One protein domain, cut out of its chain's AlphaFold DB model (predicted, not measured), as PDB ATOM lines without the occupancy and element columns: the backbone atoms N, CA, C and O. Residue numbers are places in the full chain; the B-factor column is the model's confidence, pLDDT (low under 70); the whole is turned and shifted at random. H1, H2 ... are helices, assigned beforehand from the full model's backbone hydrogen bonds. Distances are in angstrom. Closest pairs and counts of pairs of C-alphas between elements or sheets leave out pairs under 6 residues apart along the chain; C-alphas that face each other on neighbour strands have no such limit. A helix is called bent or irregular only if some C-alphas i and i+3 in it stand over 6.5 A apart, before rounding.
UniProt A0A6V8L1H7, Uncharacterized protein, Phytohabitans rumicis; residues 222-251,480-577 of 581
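This is residues 222 to 251 and 480 to 577 of the 581 residues of an uncharacterized protein of Phytohabitans rumicis (UniProt A0A6V8L1H7). Two long helices, H1 and H6, run side by side as one bar, and the kinked helix H7 leaves the bar from beside H6 at a steep crossing, making a roughly T-shaped model. H4 runs back along H7 as the second helix of the stem, the short H5 packs on H6 near where H6 begins, and H2 and H3 pack on the half of H7 away from the bar. The printed part has 128 residues, with seven named helices in the order H1 to H7 and no named strand; the class is all helix. It is only just compact, close to loose, with a radius of gyration of the C-alphas of 16.6 A, and its spans are 52 by 37 by 24 A.

H1, residues 223 to 250, and H6, residues 518 to 538, touch over 37 pairs of C-alphas within 8 A. Their closest C-alphas are those of Ala 234 and Ala 524, 4.0 A apart, and the two run the same way at a shallow tilt of 14 degrees. H2, residues 480 to 488, touches H7, residues 546 to 569, which meets it with residues 560 to 567 alone; the closest C-alphas are those of Ala 488 and Ser 564, 4.1 A apart, and they run the same way at a steep tilt of 58 degrees. H3, residues 491 to 494, touches H7 too, with the C-alphas of Trp 492 and Arg 565 closest at 4.8 A. H4, residues 497 to 508, touches H7 and runs opposite ways to it at a shallow tilt of 19 degrees; the C-alphas of Ala 508 and Pro 551 are closest, at 4.2 A. H4 and H1 only just touch, with 3 pairs of C-alphas within 8 A, and so do H4 and H6, also with 3 pairs. H5, residues 510 to 513, touches H6, with the C-alphas of Pro 510 and Gly 521 closest at 4.7 A. H6 and H7 touch about perpendicular, at 81 degrees; the closest C-alphas are those of Val 529 and Ala 547, 5.3 A apart. H1 and H7 are apart, and H2 and H6 are apart. The helix packing is mostly crossed, helices touching at a large angle, but only just: of 6 touching pairs with a tilt, 2 are shallow. Every O i to N i+4 pair is within hydrogen-bond range in H2, H4 and H6; in H1 23 of 24 are, in H7 17 of 20, and H3 and H5 are too short for such a pair.

H1 begins at C-alpha 223, (255.132, 261.330, 346.838), and is 39.4 A from first to last C-alpha. H6 is 29.9 A long and ends at C-alpha 538, (236.365, 285.626, 369.016). H7 is 32.6 A long and ends at C-alpha 569, (239.457, 298.233, 334.090). H7 is irregular, with C-alphas 548 and 551 7.8 A apart, and has a kink of 48 degrees near residue 553. H4 is 15.0 A long and H2 11.9 A; H3 and H5 have 4 residues each.

The C-alphas farthest apart are those of Thr 224 and Gly 577, at 55.3 A. Residues 252 to 479 are not printed, and C-alphas 251 and 480 are 29.9 A apart across this cut, which lies in the link from H1 to H2. Of the links printed whole, that from H6 to H7, with 7 residues, is short, and the other four are tight. The mean pLDDT of the printed part is 94.5, and no printed residue is under 70.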
ATOM      1  N   PRO A 222     255.784 260.928 342.661       89.88
ATOM      2  CA  PRO A 222     255.185 262.201 343.071       89.88
ATOM      3  C   PRO A 222     255.104 262.385 344.595       89.88
ATOM      4  O   PRO A 222     255.045 263.522 345.071       89.88
ATOM      5  N   GLY A 223     255.140 261.296 345.372       87.25
ATOM      6  CA  GLY A 223     255.132 261.330 346.838       87.25
ATOM      7  C   GLY A 223     256.332 262.062 347.449       87.25
ATOM      8  O   GLY A 223     256.170 262.753 348.454       87.25
ATOM      9  N   THR A 224     257.504 262.013 346.810       88.19
ATOM     10  CA  THR A 224     258.732 262.673 347.299       88.19
ATOM     11  C   THR A 224     258.625 264.198 347.267       88.19
ATOM     12  O   THR A 224     259.320 264.892 348.005       88.19
ATOM     13  N   VAL A 225     257.717 264.737 346.446       89.62
ATOM     14  CA  VAL A 225     257.491 266.178 346.280       89.62
ATOM     15  C   VAL A 225     256.199 266.604 346.961       89.62
ATOM     16  O   VAL A 225     256.181 267.526 347.780       89.62
ATOM     17  N   LEU A 226     255.091 265.939 346.640       89.12
ATOM     18  CA  LEU A 226     253.760 266.384 347.044       89.12
ATOM     19  C   LEU A 226     253.521 266.177 348.539       89.12
ATOM     20  O   LEU A 226     252.890 267.025 349.172       89.12
ATOM     21  N   THR A 227     254.055 265.113 349.139       88.31
ATOM     22  CA  THR A 227     253.893 264.857 350.573       88.31
ATOM     23  C   THR A 227     254.618 265.882 351.455       88.31
ATOM     24  O   THR A 227     253.942 266.483 352.300       88.31
ATOM     25  N   PRO A 228     255.925 266.176 351.286       87.25
ATOM     26  CA  PRO A 228     256.587 267.202 352.094       87.25
ATOM     27  C   PRO A 228     256.027 268.607 351.841       87.25
ATOM     28  O   PRO A 228     255.860 269.364 352.797       87.25
ATOM     29  N   LEU A 229     255.654 268.952 350.601       89.00
ATOM     30  CA  LEU A 229     254.981 270.227 350.321       89.00
ATOM     31  C   LEU A 229     253.626 270.329 351.033       89.00
ATOM     32  O   LEU A 229     253.304 271.382 351.582       89.00
ATOM     33  N   SER A 230     252.858 269.237 351.086       92.12
ATOM     34  CA  SER A 230     251.585 269.192 351.817       92.12
ATOM     35  C   SER A 230     251.787 269.360 353.325       92.12
ATOM     36  O   SER A 230     250.994 270.038 353.978       92.12
ATOM     37  N   TRP A 231     252.858 268.801 353.895       92.88
ATOM     38  CA  TRP A 231     253.196 269.007 355.307       92.88
ATOM     39  C   TRP A 231     253.712 270.416 355.598       92.88
ATOM     40  O   TRP A 231     253.328 270.997 356.611       92.88
ATOM     41  N   LEU A 232     254.516 271.006 354.709       92.19
ATOM     42  CA  LEU A 232     254.926 272.409 354.817       92.19
ATOM     43  C   LEU A 232     253.708 273.339 354.774       92.19
ATOM     44  O   LEU A 232     253.618 274.299 355.545       92.19
ATOM     45  N   LEU A 233     252.747 273.030 353.904       95.50
ATOM     46  CA  LEU A 233     251.472 273.725 353.832       95.50
ATOM     47  C   LEU A 233     250.695 273.589 355.146       95.50
ATOM     48  O   LEU A 233     250.293 274.602 355.717       95.50
ATOM     49  N   ALA A 234     250.543 272.366 355.664       97.00
ATOM     50  CA  ALA A 234     249.878 272.102 356.940       97.00
ATOM     51  C   ALA A 234     250.544 272.847 358.104       97.00
ATOM     52  O   ALA A 234     249.853 273.480 358.898       97.00
ATOM     53  N   ALA A 235     251.877 272.844 358.173       97.44
ATOM     54  CA  ALA A 235     252.640 273.577 359.178       97.44
ATOM     55  C   ALA A 235     252.437 275.096 359.054       97.44
ATOM     56  O   ALA A 235     252.261 275.778 360.063       97.44
ATOM     57  N   THR A 236     252.398 275.627 357.829       97.88
ATOM     58  CA  THR A 236     252.150 277.055 357.573       97.88
ATOM     59  C   THR A 236     250.743 277.460 358.008       97.88
ATOM     60  O   THR A 236     250.577 278.441 358.731       97.88
ATOM     61  N   VAL A 237     249.723 276.686 357.623       98.38
ATOM     62  CA  VAL A 237     248.336 276.921 358.052       98.38
ATOM     63  C   VAL A 237     248.213 276.756 359.566       98.38
ATOM     64  O   VAL A 237     247.560 277.571 360.206       98.38
ATOM     65  N   GLY A 238     248.893 275.776 360.163       98.50
ATOM     66  CA  GLY A 238     248.941 275.576 361.611       98.50
ATOM     67  C   GLY A 238     249.551 276.757 362.357       98.50
ATOM     68  O   GLY A 238     248.975 277.218 363.339       98.50
ATOM     69  N   ALA A 239     250.662 277.306 361.863       98.50
ATOM     70  CA  ALA A 239     251.281 278.505 362.423       98.50
ATOM     71  C   ALA A 239     250.353 279.727 362.319       98.50
ATOM     72  O   ALA A 239     250.232 280.488 363.280       98.50
ATOM     73  N   LEU A 240     249.658 279.892 361.190       98.50
ATOM     74  CA  LEU A 240     248.658 280.947 361.014       98.50
ATOM     75  C   LEU A 240     247.465 280.760 361.957       98.50
ATOM     76  O   LEU A 240     247.060 281.718 362.599       98.50
ATOM     77  N   THR A 241     246.949 279.541 362.111       98.62
ATOM     78  CA  THR A 241     245.849 279.231 363.037       98.62
ATOM     79  C   THR A 241     246.250 279.453 364.493       98.62
ATOM     80  O   THR A 241     245.471 280.016 365.264       98.62
ATOM     81  N   LEU A 242     247.474 279.081 364.875       98.56
ATOM     82  CA  LEU A 242     248.023 279.395 366.193       98.56
ATOM     83  C   LEU A 242     248.129 280.910 366.390       98.56
ATOM     84  O   LEU A 242     247.736 281.421 367.435       98.56
ATOM     85  N   HIS A 243     248.602 281.643 365.382       98.31
ATOM     86  CA  HIS A 243     248.642 283.102 365.420       98.31
ATOM     87  C   HIS A 243     247.235 283.711 365.557       98.31
ATOM     88  O   HIS A 243     247.046 284.597 366.391       98.31
ATOM     89  N   THR A 244     246.227 283.185 364.850       98.38
ATOM     90  CA  THR A 244     244.812 283.556 365.019       98.38
ATOM     91  C   THR A 244     244.340 283.313 366.451       98.38
ATOM     92  O   THR A 244     243.695 284.185 367.028       98.38
ATOM     93  N   ALA A 245     244.679 282.168 367.054       98.31
ATOM     94  CA  ALA A 245     244.336 281.852 368.442       98.31
ATOM     95  C   ALA A 245     244.986 282.830 369.428       98.31
ATOM     96  O   ALA A 245     244.305 283.379 370.293       98.31
ATOM     97  N   VAL A 246     246.279 283.109 369.263       97.75
ATOM     98  CA  VAL A 246     247.005 284.090 370.081       97.75
ATOM     99  C   VAL A 246     246.376 285.475 369.940       97.75
ATOM    100  O   VAL A 246     246.101 286.127 370.944       97.75
ATOM    101  N   ASN A 247     246.079 285.918 368.720       97.25
ATOM    102  CA  ASN A 247     245.406 287.192 368.489       97.25
ATOM    103  C   ASN A 247     244.000 287.230 369.092       97.25
ATOM    104  O   ASN A 247     243.639 288.252 369.663       97.25
ATOM    105  N   ALA A 248     243.228 286.146 369.013       96.62
ATOM    106  CA  ALA A 248     241.898 286.050 369.611       96.62
ATOM    107  C   ALA A 248     241.942 286.138 371.146       96.62
ATOM    108  O   ALA A 248     241.123 286.835 371.742       96.62
ATOM    109  N   LEU A 249     242.919 285.483 371.782       95.81
ATOM    110  CA  LEU A 249     243.153 285.570 373.230       95.81
ATOM    111  C   LEU A 249     243.602 286.970 373.651       95.81
ATOM    112  O   LEU A 249     243.226 287.463 374.713       95.81
ATOM    113  N   LEU A 250     244.411 287.615 372.815       94.25
ATOM    114  CA  LEU A 250     244.903 288.961 373.056       94.25
ATOM    115  C   LEU A 250     243.929 290.038 372.573       94.25
ATOM    116  O   LEU A 250     244.206 291.205 372.808       94.25
ATOM    117  N   LEU A 251     242.817 289.723 371.912       94.31
ATOM    118  CA  LEU A 251     241.923 290.735 371.353       94.31
ATOM    119  C   LEU A 251     241.303 291.573 372.478       94.31
ATOM    120  O   LEU A 251     240.773 291.043 373.455       94.31
ATOM    121  N   TRP A 480     223.313 288.379 347.944       94.69
ATOM    122  CA  TRP A 480     224.524 288.222 347.134       94.69
ATOM    123  C   TRP A 480     224.820 289.420 346.230       94.69
ATOM    124  O   TRP A 480     225.979 289.796 346.096       94.69
ATOM    125  N   ARG A 481     223.794 290.021 345.610       93.56
ATOM    126  CA  ARG A 481     223.984 291.124 344.655       93.56
ATOM    127  C   ARG A 481     224.638 292.329 345.327       93.56
ATOM    128  O   ARG A 481     225.694 292.769 344.889       93.56
ATOM    129  N   GLU A 482     224.048 292.791 346.428       92.31
ATOM    130  CA  GLU A 482     224.575 293.925 347.187       92.31
ATOM    131  C   GLU A 482     225.971 293.628 347.747       92.31
ATOM    132  O   GLU A 482     226.857 294.474 347.667       92.31
ATOM    133  N   LEU A 483     226.202 292.398 348.223       94.94
ATOM    134  CA  LEU A 483     227.521 291.972 348.679       94.94
ATOM    135  C   LEU A 483     228.560 292.022 347.563       94.94
ATOM    136  O   LEU A 483     229.640 292.585 347.743       94.94
ATOM    137  N   ALA A 484     228.247 291.448 346.405       94.50
ATOM    138  CA  ALA A 484     229.169 291.413 345.284       94.50
ATOM    139  C   ALA A 484     229.501 292.824 344.787       94.50
ATOM    140  O   ALA A 484     230.657 293.083 344.451       94.50
ATOM    141  N   ASP A 485     228.518 293.725 344.739       91.44
ATOM    142  CA  ASP A 485     228.697 295.128 344.342       91.44
ATOM    143  C   ASP A 485     229.494 295.915 345.386       91.44
ATOM    144  O   ASP A 485     230.443 296.621 345.038       91.44
ATOM    145  N   GLY A 486     229.201 295.709 346.670       91.94
ATOM    146  CA  GLY A 486     229.902 296.350 347.774       91.94
ATOM    147  C   GLY A 486     231.369 295.952 347.889       91.94
ATOM    148  O   GLY A 486     232.211 296.814 348.113       91.94
ATOM    149  N   TYR A 487     231.718 294.681 347.671       93.44
ATOM    150  CA  TYR A 487     233.124 294.259 347.601       93.44
ATOM    151  C   TYR A 487     233.793 294.663 346.277       93.44
ATOM    152  O   TYR A 487     234.988 294.968 346.251       93.44
ATOM    153  N   ALA A 488     233.046 294.709 345.167       91.94
ATOM    154  CA  ALA A 488     233.606 295.104 343.877       91.94
ATOM    155  C   ALA A 488     234.146 296.541 343.873       91.94
ATOM    156  O   ALA A 488     235.082 296.805 343.117       91.94
ATOM    157  N   LYS A 489     233.628 297.430 344.729       89.00
ATOM    158  CA  LYS A 489     234.067 298.831 344.805       89.00
ATOM    159  C   LYS A 489     235.534 299.002 345.225       89.00
ATOM    160  O   LYS A 489     236.177 299.932 344.757       89.00
ATOM    161  N   SER A 490     236.069 298.119 346.076       90.50
ATOM    162  CA  SER A 490     237.359 298.345 346.756       90.50
ATOM    163  C   SER A 490     238.393 297.229 346.586       90.50
ATOM    164  O   SER A 490     239.590 297.484 346.733       90.50
ATOM    165  N   LEU A 491     237.991 295.995 346.253       94.00
ATOM    166  CA  LEU A 491     238.924 294.858 346.212       94.00
ATOM    167  C   LEU A 491     240.060 295.002 345.187       94.00
ATOM    168  O   LEU A 491     241.144 294.458 345.409       94.00
ATOM    169  N   TRP A 492     239.849 295.735 344.090       92.38
ATOM    170  CA  TRP A 492     240.878 296.007 343.081       92.38
ATOM    171  C   TRP A 492     242.076 296.776 343.657       92.38
ATOM    172  O   TRP A 492     243.211 296.477 343.278       92.38
ATOM    173  N   ALA A 493     241.820 297.696 344.594       88.62
ATOM    174  CA  ALA A 493     242.824 298.498 345.288       88.62
ATOM    175  C   ALA A 493     243.365 297.786 346.539       88.62
ATOM    176  O   ALA A 493     244.532 297.941 346.893       88.62
ATOM    177  N   ALA A 494     242.530 296.979 347.202       87.81
ATOM    178  CA  ALA A 494     242.863 296.349 348.477       87.81
ATOM    179  C   ALA A 494     243.760 295.108 348.348       87.81
ATOM    180  O   ALA A 494     244.615 294.875 349.204       87.81
ATOM    181  N   VAL A 495     243.548 294.278 347.315       90.75
ATOM    182  CA  VAL A 495     244.136 292.929 347.245       90.75
ATOM    183  C   VAL A 495     244.810 292.654 345.899       90.75
ATOM    184  O   VAL A 495     244.215 292.761 344.822       90.75
ATOM    185  N   GLY A 496     246.083 292.252 345.970       92.75
ATOM    186  CA  GLY A 496     246.909 291.807 344.845       92.75
ATOM    187  C   GLY A 496     246.688 290.342 344.458       92.75
ATOM    188  O   GLY A 496     246.417 289.507 345.317       92.75
ATOM    189  N   TRP A 497     246.904 289.993 343.182       94.31
ATOM    190  CA  TRP A 497     246.894 288.593 342.726       94.31
ATOM    191  C   TRP A 497     247.826 287.660 343.518       94.31
ATOM    192  O   TRP A 497     247.383 286.558 343.828       94.31
ATOM    193  N   PRO A 498     249.051 288.062 343.924       96.69
ATOM    194  CA  PRO A 498     249.892 287.208 344.764       96.69
ATOM    195  C   PRO A 498     249.226 286.811 346.087       96.69
ATOM    196  O   PRO A 498     249.349 285.669 346.513       96.69
ATOM    197  N   VAL A 499     248.461 287.721 346.704       95.25
ATOM    198  CA  VAL A 499     247.702 287.430 347.930       95.25
ATOM    199  C   VAL A 499     246.562 286.458 347.634       95.25
ATOM    200  O   VAL A 499     246.372 285.507 348.381       95.25
ATOM    201  N   VAL A 500     245.837 286.643 346.528       97.00
ATOM    202  CA  VAL A 500     244.766 285.714 346.119       97.00
ATOM    203  C   VAL A 500     245.315 284.304 345.888       97.00
ATOM    204  O   VAL A 500     244.755 283.344 346.411       97.00
ATOM    205  N   LEU A 501     246.420 284.175 345.152       97.88
ATOM    206  CA  LEU A 501     247.067 282.886 344.889       97.88
ATOM    207  C   LEU A 501     247.571 282.232 346.178       97.88
ATOM    208  O   LEU A 501     247.380 281.033 346.362       97.88
ATOM    209  N   LEU A 502     248.146 283.019 347.093       97.25
ATOM    210  CA  LEU A 502     248.553 282.531 348.407       97.25
ATOM    211  C   LEU A 502     247.351 282.006 349.202       97.25
ATOM    212  O   LEU A 502     247.416 280.908 349.738       97.25
ATOM    213  N   LEU A 503     246.239 282.744 349.253       97.81
ATOM    214  CA  LEU A 503     245.035 282.294 349.957       97.81
ATOM    215  C   LEU A 503     244.457 281.013 349.339       97.81
ATOM    216  O   LEU A 503     244.077 280.105 350.076       97.81
ATOM    217  N   LEU A 504     244.429 280.909 348.007       98.38
ATOM    218  CA  LEU A 504     244.001 279.692 347.310       98.38
ATOM    219  C   LEU A 504     244.911 278.504 347.657       98.38
ATOM    220  O   LEU A 504     244.404 277.436 347.996       98.38
ATOM    221  N   ALA A 505     246.231 278.695 347.649       97.44
ATOM    222  CA  ALA A 505     247.183 277.659 348.040       97.44
ATOM    223  C   ALA A 505     247.007 277.238 349.509       97.44
ATOM    224  O   ALA A 505     247.005 276.051 349.806       97.44
ATOM    225  N   LEU A 506     246.807 278.194 350.422       97.69
ATOM    226  CA  LEU A 506     246.676 277.929 351.858       97.69
ATOM    227  C   LEU A 506     245.342 277.285 352.253       97.69
ATOM    228  O   LEU A 506     245.318 276.496 353.191       97.69
ATOM    229  N   TYR A 507     244.237 277.620 351.580       97.94
ATOM    230  CA  TYR A 507     242.895 277.284 352.078       97.94
ATOM    231  C   TYR A 507     241.969 276.609 351.062       97.94
ATOM    232  O   TYR A 507     240.999 275.985 351.484       97.94
ATOM    233  N   ALA A 508     242.238 276.693 349.754       97.62
ATOM    234  CA  ALA A 508     241.445 276.005 348.726       97.62
ATOM    235  C   ALA A 508     242.110 274.713 348.219       97.62
ATOM    236  O   ALA A 508     241.412 273.745 347.926       97.62
ATOM    237  N   LEU A 509     243.444 274.676 348.162       96.62
ATOM    238  CA  LEU A 509     244.223 273.501 347.758       96.62
ATOM    239  C   LEU A 509     244.212 272.333 348.775       96.62
ATOM    240  O   LEU A 509     244.120 271.194 348.318       96.62
ATOM    241  N   PRO A 510     244.256 272.537 350.113       96.56
ATOM    242  CA  PRO A 510     244.317 271.439 351.086       96.56
ATOM    243  C   PRO A 510     243.312 270.288 350.913       96.56
ATOM    244  O   PRO A 510     243.753 269.138 350.935       96.56
ATOM    245  N   PRO A 511     241.997 270.521 350.701       95.44
ATOM    246  CA  PRO A 511     241.055 269.418 350.493       95.44
ATOM    247  C   PRO A 511     241.345 268.613 349.217       95.44
ATOM    248  O   PRO A 511     241.078 267.417 349.186       95.44
ATOM    249  N   LEU A 512     241.929 269.232 348.184       94.38
ATOM    250  CA  LEU A 512     242.332 268.535 346.960       94.38
ATOM    251  C   LEU A 512     243.573 267.662 347.189       94.38
ATOM    252  O   LEU A 512     243.714 266.626 346.550       94.38
ATOM    253  N   LEU A 513     244.447 268.040 348.129       91.62
ATOM    254  CA  LEU A 513     245.642 267.267 348.479       91.62
ATOM    255  C   LEU A 513     245.325 265.986 349.259       91.62
ATOM    256  O   LEU A 513     246.205 265.143 349.399       91.62
ATOM    257  N   VAL A 514     244.089 265.794 349.738       92.50
ATOM    258  CA  VAL A 514     243.691 264.569 350.452       92.50
ATOM    259  C   VAL A 514     243.832 263.323 349.570       92.50
ATOM    260  O   VAL A 514     244.121 262.251 350.085       92.50
ATOM    261  N   THR A 515     243.694 263.449 348.247       88.50
ATOM    262  CA  THR A 515     243.850 262.319 347.313       88.50
ATOM    263  C   THR A 515     245.304 261.883 347.119       88.50
ATOM    264  O   THR A 515     245.542 260.765 346.675       88.50
ATOM    265  N   VAL A 516     246.272 262.742 347.460       85.50
ATOM    266  CA  VAL A 516     247.709 262.507 347.237       85.50
ATOM    267  C   VAL A 516     248.471 262.333 348.552       85.50
ATOM    268  O   VAL A 516     249.331 261.468 348.677       85.50
ATOM    269  N   ALA A 517     248.158 263.152 349.554       89.38
ATOM    270  CA  ALA A 517     248.762 263.130 350.880       89.38
ATOM    271  C   ALA A 517     247.653 263.231 351.945       89.38
ATOM    272  O   ALA A 517     247.502 264.290 352.565       89.38
ATOM    273  N   PRO A 518     246.874 262.152 352.181       91.69
ATOM    274  CA  PRO A 518     245.635 262.195 352.961       91.69
ATOM    275  C   PRO A 518     245.787 262.850 354.332       91.69
ATOM    276  O   PRO A 518     245.057 263.784 354.658       91.69
ATOM    277  N   ALA A 519     246.784 262.416 355.110       93.50
ATOM    278  CA  ALA A 519     247.027 262.941 356.450       93.50
ATOM    279  C   ALA A 519     247.385 264.437 356.431       93.50
ATOM    280  O   ALA A 519     246.823 265.216 357.201       93.50
ATOM    281  N   ALA A 520     248.279 264.858 355.530       93.44
ATOM    282  CA  ALA A 520     248.737 266.243 355.445       93.44
ATOM    283  C   ALA A 520     247.644 267.180 354.907       93.44
ATOM    284  O   ALA A 520     247.390 268.229 355.499       93.44
ATOM    285  N   GLY A 521     246.955 266.784 353.830       95.62
ATOM    286  CA  GLY A 521     245.853 267.544 353.234       95.62
ATOM    287  C   GLY A 521     244.682 267.719 354.200       95.62
ATOM    288  O   GLY A 521     244.201 268.840 354.389       95.62
ATOM    289  N   LEU A 522     244.282 266.642 354.891       97.31
ATOM    290  CA  LEU A 522     243.229 266.695 355.906       97.31
ATOM    291  C   LEU A 522     243.647 267.570 357.093       97.31
ATOM    292  O   LEU A 522     242.862 268.407 357.531       97.31
ATOM    293  N   THR A 523     244.886 267.437 357.574       98.06
ATOM    294  CA  THR A 523     245.413 268.266 358.670       98.06
ATOM    295  C   THR A 523     245.409 269.748 358.294       98.06
ATOM    296  O   THR A 523     244.884 270.568 359.045       98.06
ATOM    297  N   ALA A 524     245.926 270.107 357.114       98.00
ATOM    298  CA  ALA A 524     245.926 271.484 356.621       98.00
ATOM    299  C   ALA A 524     244.501 272.053 356.499       98.00
ATOM    300  O   ALA A 524     244.239 273.170 356.951       98.00
ATOM    301  N   TYR A 525     243.564 271.275 355.946       98.44
ATOM    302  CA  TYR A 525     242.160 271.670 355.844       98.44
ATOM    303  C   TYR A 525     241.530 271.903 357.226       98.44
ATOM    304  O   TYR A 525     240.984 272.979 357.473       98.44
ATOM    305  N   LEU A 526     241.652 270.941 358.146       98.62
ATOM    306  CA  LEU A 526     241.080 271.040 359.492       98.62
ATOM    307  C   LEU A 526     241.693 272.188 360.301       98.62
ATOM    308  O   LEU A 526     240.969 272.866 361.027       98.62
ATOM    309  N   LEU A 527     242.989 272.473 360.140       98.56
ATOM    310  CA  LEU A 527     243.630 273.645 360.746       98.56
ATOM    311  C   LEU A 527     243.060 274.955 360.188       98.56
ATOM    312  O   LEU A 527     242.833 275.894 360.955       98.56
ATOM    313  N   GLY A 528     242.775 275.019 358.885       98.19
ATOM    314  CA  GLY A 528     242.094 276.158 358.263       98.19
ATOM    315  C   GLY A 528     240.670 276.356 358.797       98.19
ATOM    316  O   GLY A 528     240.291 277.479 359.139       98.19
ATOM    317  N   VAL A 529     239.909 275.265 358.943       98.50
ATOM    318  CA  VAL A 529     238.579 275.263 359.583       98.50
ATOM    319  C   VAL A 529     238.682 275.728 361.038       98.50
ATOM    320  O   VAL A 529     237.914 276.589 361.461       98.50
ATOM    321  N   ALA A 530     239.658 275.237 361.802       98.56
ATOM    322  CA  ALA A 530     239.865 275.634 363.193       98.56
ATOM    323  C   ALA A 530     240.158 277.137 363.322       98.56
ATOM    324  O   ALA A 530     239.525 277.814 364.131       98.56
ATOM    325  N   GLY A 531     241.034 277.695 362.477       98.12
ATOM    326  CA  GLY A 531     241.295 279.140 362.443       98.12
ATOM    327  C   GLY A 531     240.033 279.955 362.141       98.12
ATOM    328  O   GLY A 531     239.806 281.020 362.723       98.12
ATOM    329  N   ARG A 532     239.156 279.420 361.284       97.56
ATOM    330  CA  ARG A 532     237.861 280.022 360.960       97.56
ATOM    331  C   ARG A 532     236.886 279.997 362.142       97.56
ATOM    332  O   ARG A 532     236.258 281.019 362.420       97.56
ATOM    333  N   VAL A 533     236.807 278.878 362.864       98.50
ATOM    334  CA  VAL A 533     236.000 278.721 364.089       98.50
ATOM    335  C   VAL A 533     236.487 279.656 365.195       98.50
ATOM    336  O   VAL A 533     235.674 280.355 365.795       98.50
ATOM    337  N   ILE A 534     237.802 279.719 365.427       98.38
ATOM    338  CA  ILE A 534     238.420 280.606 366.423       98.38
ATOM    339  C   ILE A 534     238.059 282.060 366.132       98.38
ATOM    340  O   ILE A 534     237.620 282.774 367.031       98.38
ATOM    341  N   SER A 535     238.202 282.494 364.874       97.50
ATOM    342  CA  SER A 535     237.832 283.852 364.482       97.50
ATOM    343  C   SER A 535     236.355 284.131 364.746       97.50
ATOM    344  O   SER A 535     236.059 285.155 365.348       97.50
ATOM    345  N   ALA A 536     235.449 283.235 364.344       96.69
ATOM    346  CA  ALA A 536     234.016 283.413 364.571       96.69
ATOM    347  C   ALA A 536     233.673 283.487 366.068       96.69
ATOM    348  O   ALA A 536     232.944 284.383 366.483       96.69
ATOM    349  N   ALA A 537     234.245 282.609 366.895       96.31
ATOM    350  CA  ALA A 537     234.047 282.635 368.343       96.31
ATOM    351  C   ALA A 537     234.601 283.919 368.984       96.31
ATOM    352  O   ALA A 537     233.991 284.479 369.895       96.31
ATOM    353  N   ALA A 538     235.743 284.414 368.499       96.06
ATOM    354  CA  ALA A 538     236.365 285.626 369.016       96.06
ATOM    355  C   ALA A 538     235.516 286.880 368.759       96.06
ATOM    356  O   ALA A 538     235.498 287.760 369.617       96.06
ATOM    357  N   THR A 539     234.806 286.937 367.632       94.88
ATOM    358  CA  THR A 539     234.103 288.135 367.139       94.88
ATOM    359  C   THR A 539     232.576 287.987 367.088       94.88
ATOM    360  O   THR A 539     231.887 288.738 366.391       94.88
ATOM    361  N   GLY A 540     232.027 286.999 367.803       93.81
ATOM    362  CA  GLY A 540     230.583 286.758 367.907       93.81
ATOM    363  C   GLY A 540     229.914 286.298 366.606       93.81
ATOM    364  O   GLY A 540     228.699 286.427 366.465       93.81
ATOM    365  N   GLY A 541     230.682 285.799 365.639       92.19
ATOM    366  CA  GLY A 541     230.185 285.253 364.379       92.19
ATOM    367  C   GLY A 541     229.663 283.817 364.504       92.19
ATOM    368  O   GLY A 541     229.942 283.095 365.461       92.19
ATOM    369  N   ARG A 542     228.930 283.364 363.483       93.62
ATOM    370  CA  ARG A 542     228.509 281.964 363.364       93.62
ATOM    371  C   ARG A 542     229.678 281.104 362.875       93.62
ATOM    372  O   ARG A 542     230.222 281.365 361.807       93.62
ATOM    373  N   ALA A 543     230.042 280.075 363.641       93.94
ATOM    374  CA  ALA A 543     231.120 279.155 363.277       93.94
ATOM    375  C   ALA A 543     230.627 277.975 362.423       93.94
ATOM    376  O   ALA A 543     231.147 277.740 361.337       93.94
ATOM    377  N   TRP A 544     229.612 277.236 362.886       95.69
ATOM    378  CA  TRP A 544     229.155 276.005 362.231       95.69
ATOM    379  C   TRP A 544     227.809 276.173 361.502       95.69
ATOM    380  O   TRP A 544     226.907 276.865 361.998       95.69
ATOM    381  N   PRO A 545     227.631 275.525 360.333       95.69
ATOM    382  CA  PRO A 545     228.619 274.731 359.590       95.69
ATOM    383  C   PRO A 545     229.546 275.579 358.693       95.69
ATOM    384  O   PRO A 545     230.376 275.021 357.983       95.69
ATOM    385  N   ASP A 546     229.411 276.910 358.705       95.12
ATOM    386  CA  ASP A 546     230.033 277.817 357.726       95.12
ATOM    387  C   ASP A 546     231.572 277.697 357.656       95.12
ATOM    388  O   ASP A 546     232.153 277.839 356.581       95.12
ATOM    389  N   ALA A 547     232.244 277.368 358.764       97.06
ATOM    390  CA  ALA A 547     233.692 277.173 358.809       97.06
ATOM    391  C   ALA A 547     234.189 276.007 357.936       97.06
ATOM    392  O   ALA A 547     235.295 276.091 357.403       97.06
ATOM    393  N   LEU A 548     233.374 274.963 357.726       97.81
ATOM    394  CA  LEU A 548     233.691 273.868 356.792       97.81
ATOM    395  C   LEU A 548     233.803 274.377 355.351       97.81
ATOM    396  O   LEU A 548     234.557 273.844 354.543       97.81
ATOM    397  N   ALA A 549     233.089 275.453 355.026       97.38
ATOM    398  CA  ALA A 549     233.098 276.055 353.703       97.38
ATOM    399  C   ALA A 549     234.247 277.063 353.509       97.38
ATOM    400  O   ALA A 549     234.189 277.890 352.596       97.38
ATOM    401  N   GLN A 550     235.307 277.017 354.327       97.31
ATOM    402  CA  GLN A 550     236.481 277.885 354.174       97.31
ATOM    403  C   GLN A 550     237.111 277.813 352.762       97.31
ATOM    404  O   GLN A 550     237.368 278.882 352.198       97.31
ATOM    405  N   PRO A 551     237.280 276.632 352.125       98.00
ATOM    406  CA  PRO A 551     237.752 276.554 350.739       98.00
ATOM    407  C   PRO A 551     236.840 277.313 349.765       98.00
ATOM    408  O   PRO A 551     237.305 278.140 348.979       98.00
ATOM    409  N   ALA A 552     235.524 277.099 349.865       98.25
ATOM    410  CA  ALA A 552     234.534 277.770 349.021       98.25
ATOM    411  C   ALA A 552     234.508 279.289 349.258       98.25
ATOM    412  O   ALA A 552     234.375 280.060 348.309       98.25
ATOM    413  N   SER A 553     234.699 279.726 350.504       97.88
ATOM    414  CA  SER A 553     234.781 281.141 350.882       97.88
ATOM    415  C   SER A 553     235.958 281.830 350.187       97.88
ATOM    416  O   SER A 553     235.803 282.917 349.633       97.88
ATOM    417  N   VAL A 554     237.122 281.177 350.147       98.12
ATOM    418  CA  VAL A 554     238.341 281.706 349.512       98.12
ATOM    419  C   VAL A 554     238.223 281.714 347.986       98.12
ATOM    420  O   VAL A 554     238.634 282.686 347.350       98.12
ATOM    421  N   VAL A 555     237.604 280.693 347.386       98.38
ATOM    422  CA  VAL A 555     237.317 280.664 345.938       98.38
ATOM    423  C   VAL A 555     236.328 281.767 345.550       98.38
ATOM    424  O   VAL A 555     236.568 282.511 344.597       98.38
ATOM    425  N   ALA A 556     235.243 281.935 346.309       97.88
ATOM    426  CA  ALA A 556     234.270 282.999 346.077       97.88
ATOM    427  C   ALA A 556     234.895 284.395 346.270       97.88
ATOM    428  O   ALA A 556     234.624 285.311 345.492       97.88
ATOM    429  N   PHE A 557     235.795 284.551 347.245       97.81
ATOM    430  CA  PHE A 557     236.576 285.773 347.425       97.81
ATOM    431  C   PHE A 557     237.506 286.053 346.232       97.81
ATOM    432  O   PHE A 557     237.538 287.178 345.734       97.81
ATOM    433  N   ALA A 558     238.206 285.038 345.712       97.94
ATOM    434  CA  ALA A 558     239.037 285.170 344.512       97.94
ATOM    435  C   ALA A 558     238.213 285.636 343.296       97.94
ATOM    436  O   ALA A 558     238.644 286.524 342.553       97.94
ATOM    437  N   TRP A 559     236.995 285.107 343.132       97.88
ATOM    438  CA  TRP A 559     236.057 285.566 342.104       97.88
ATOM    439  C   TRP A 559     235.646 287.035 342.297       97.88
ATOM    440  O   TRP A 559     235.626 287.793 341.324       97.88
ATOM    441  N   LEU A 560     235.377 287.474 343.535       97.44
ATOM    442  CA  LEU A 560     235.058 288.878 343.835       97.44
ATOM    443  C   LEU A 560     236.220 289.821 343.491       97.44
ATOM    444  O   LEU A 560     235.986 290.879 342.902       97.44
ATOM    445  N   VAL A 561     237.468 289.430 343.776       97.00
ATOM    446  CA  VAL A 561     238.663 290.205 343.385       97.00
ATOM    447  C   VAL A 561     238.776 290.293 341.859       97.00
ATOM    448  O   VAL A 561     239.001 291.379 341.316       97.00
ATOM    449  N   ALA A 562     238.569 289.179 341.150       97.25
ATOM    450  CA  ALA A 562     238.582 289.150 339.687       97.25
ATOM    451  C   ALA A 562     237.492 290.058 339.090       97.25
ATOM    452  O   ALA A 562     237.762 290.843 338.174       97.25
ATOM    453  N   ARG A 563     236.270 289.996 339.638       96.25
ATOM    454  CA  ARG A 563     235.137 290.848 339.249       96.25
ATOM    455  C   ARG A 563     235.449 292.326 339.473       96.25
ATOM    456  O   ARG A 563     235.259 293.113 338.549       96.25
ATOM    457  N   SER A 564     235.937 292.684 340.660       95.88
ATOM    458  CA  SER A 564     236.308 294.056 341.031       95.88
ATOM    459  C   SER A 564     237.315 294.647 340.043       95.88
ATOM    460  O   SER A 564     237.062 295.689 339.444       95.88
ATOM    461  N   ARG A 565     238.408 293.921 339.768       95.31
ATOM    462  CA  ARG A 565     239.446 294.344 338.813       95.31
ATOM    463  C   ARG A 565     238.922 294.464 337.384       95.31
ATOM    464  O   ARG A 565     239.315 295.386 336.674       95.31
ATOM    465  N   ARG A 566     238.053 293.545 336.948       95.56
ATOM    466  CA  ARG A 566     237.432 293.610 335.616       95.56
ATOM    467  C   ARG A 566     236.564 294.860 335.474       95.56
ATOM    468  O   ARG A 566     236.676 295.541 334.464       95.56
ATOM    469  N   LEU A 567     235.728 295.156 336.468       94.31
ATOM    470  CA  LEU A 567     234.853 296.330 336.447       94.31
ATOM    471  C   LEU A 567     235.643 297.642 336.532       94.31
ATOM    472  O   LEU A 567     235.322 298.566 335.791       94.31
ATOM    473  N   HIS A 568     236.699 297.694 337.353       93.44
ATOM    474  CA  HIS A 568     237.602 298.847 337.431       93.44
ATOM    475  C   HIS A 568     238.273 299.127 336.078       93.44
ATOM    476  O   HIS A 568     238.165 300.225 335.548       93.44
ATOM    477  N   ARG A 569     238.852 298.101 335.433       93.12
ATOM    478  CA  ARG A 569     239.457 298.233 334.090       93.12
ATOM    479  C   ARG A 569     238.479 298.697 333.009       93.12
ATOM    480  O   ARG A 569     238.912 299.226 331.996       93.12
ATOM    481  N   GLN A 570     237.185 298.447 333.194       93.62
ATOM    482  CA  GLN A 570     236.133 298.860 332.267       93.62
ATOM    483  C   GLN A 570     235.559 300.249 332.592       93.62
ATOM    484  O   GLN A 570     234.683 300.697 331.860       93.62
ATOM    485  N   GLY A 571     235.977 300.903 333.685       91.06
ATOM    486  CA  GLY A 571     235.377 302.161 334.147       91.06
ATOM    487  C   GLY A 571     233.910 302.016 334.570       91.06
ATOM    488  O   GLY A 571     233.133 302.957 334.457       91.06
ATOM    489  N   ARG A 572     233.496 300.816 335.002       90.94
ATOM    490  CA  ARG A 572     232.091 300.463 335.297       90.94
ATOM    491  C   ARG A 572     231.796 300.309 336.787       90.94
ATOM    492  O   ARG A 572     230.775 299.723 337.148       90.94
ATOM    493  N   LEU A 573     232.699 300.749 337.659       89.00
ATOM    494  CA  LEU A 573     232.456 300.693 339.095       89.00
ATOM    495  C   LEU A 573     231.506 301.810 339.509       89.00
ATOM    496  O   LEU A 573     231.753 302.986 339.257       89.00
ATOM    497  N   THR A 574     230.433 301.427 340.189       84.25
ATOM    498  CA  THR A 574     229.467 302.356 340.772       84.25
ATOM    499  C   THR A 574     229.146 301.930 342.195       84.25
ATOM    500  O   THR A 574     228.974 300.738 342.458       84.25
ATOM    501  N   TRP A 575     229.003 302.889 343.103       81.69
ATOM    502  CA  TRP A 575     228.573 302.658 344.477       81.69
ATOM    503  C   TRP A 575     227.603 303.759 344.911       81.69
ATOM    504  O   TRP A 575     227.889 304.940 344.732       81.69
ATOM    505  N   ARG A 576     226.434 303.376 345.450       75.88
ATOM    506  CA  ARG A 576     225.375 304.308 345.910       75.88
ATOM    507  C   ARG A 576     225.057 305.428 344.899       75.88
ATOM    508  O   ARG A 576     224.899 306.597 345.250       75.88
ATOM    509  N   GLY A 577     224.986 305.048 343.622       72.69
ATOM    510  CA  GLY A 577     224.643 305.942 342.514       72.69
ATOM    511  C   GLY A 577     225.771 306.857 342.021       72.69
ATOM    512  O   GLY A 577     225.512 307.684 341.157       72.69
TER     513      GLY A 577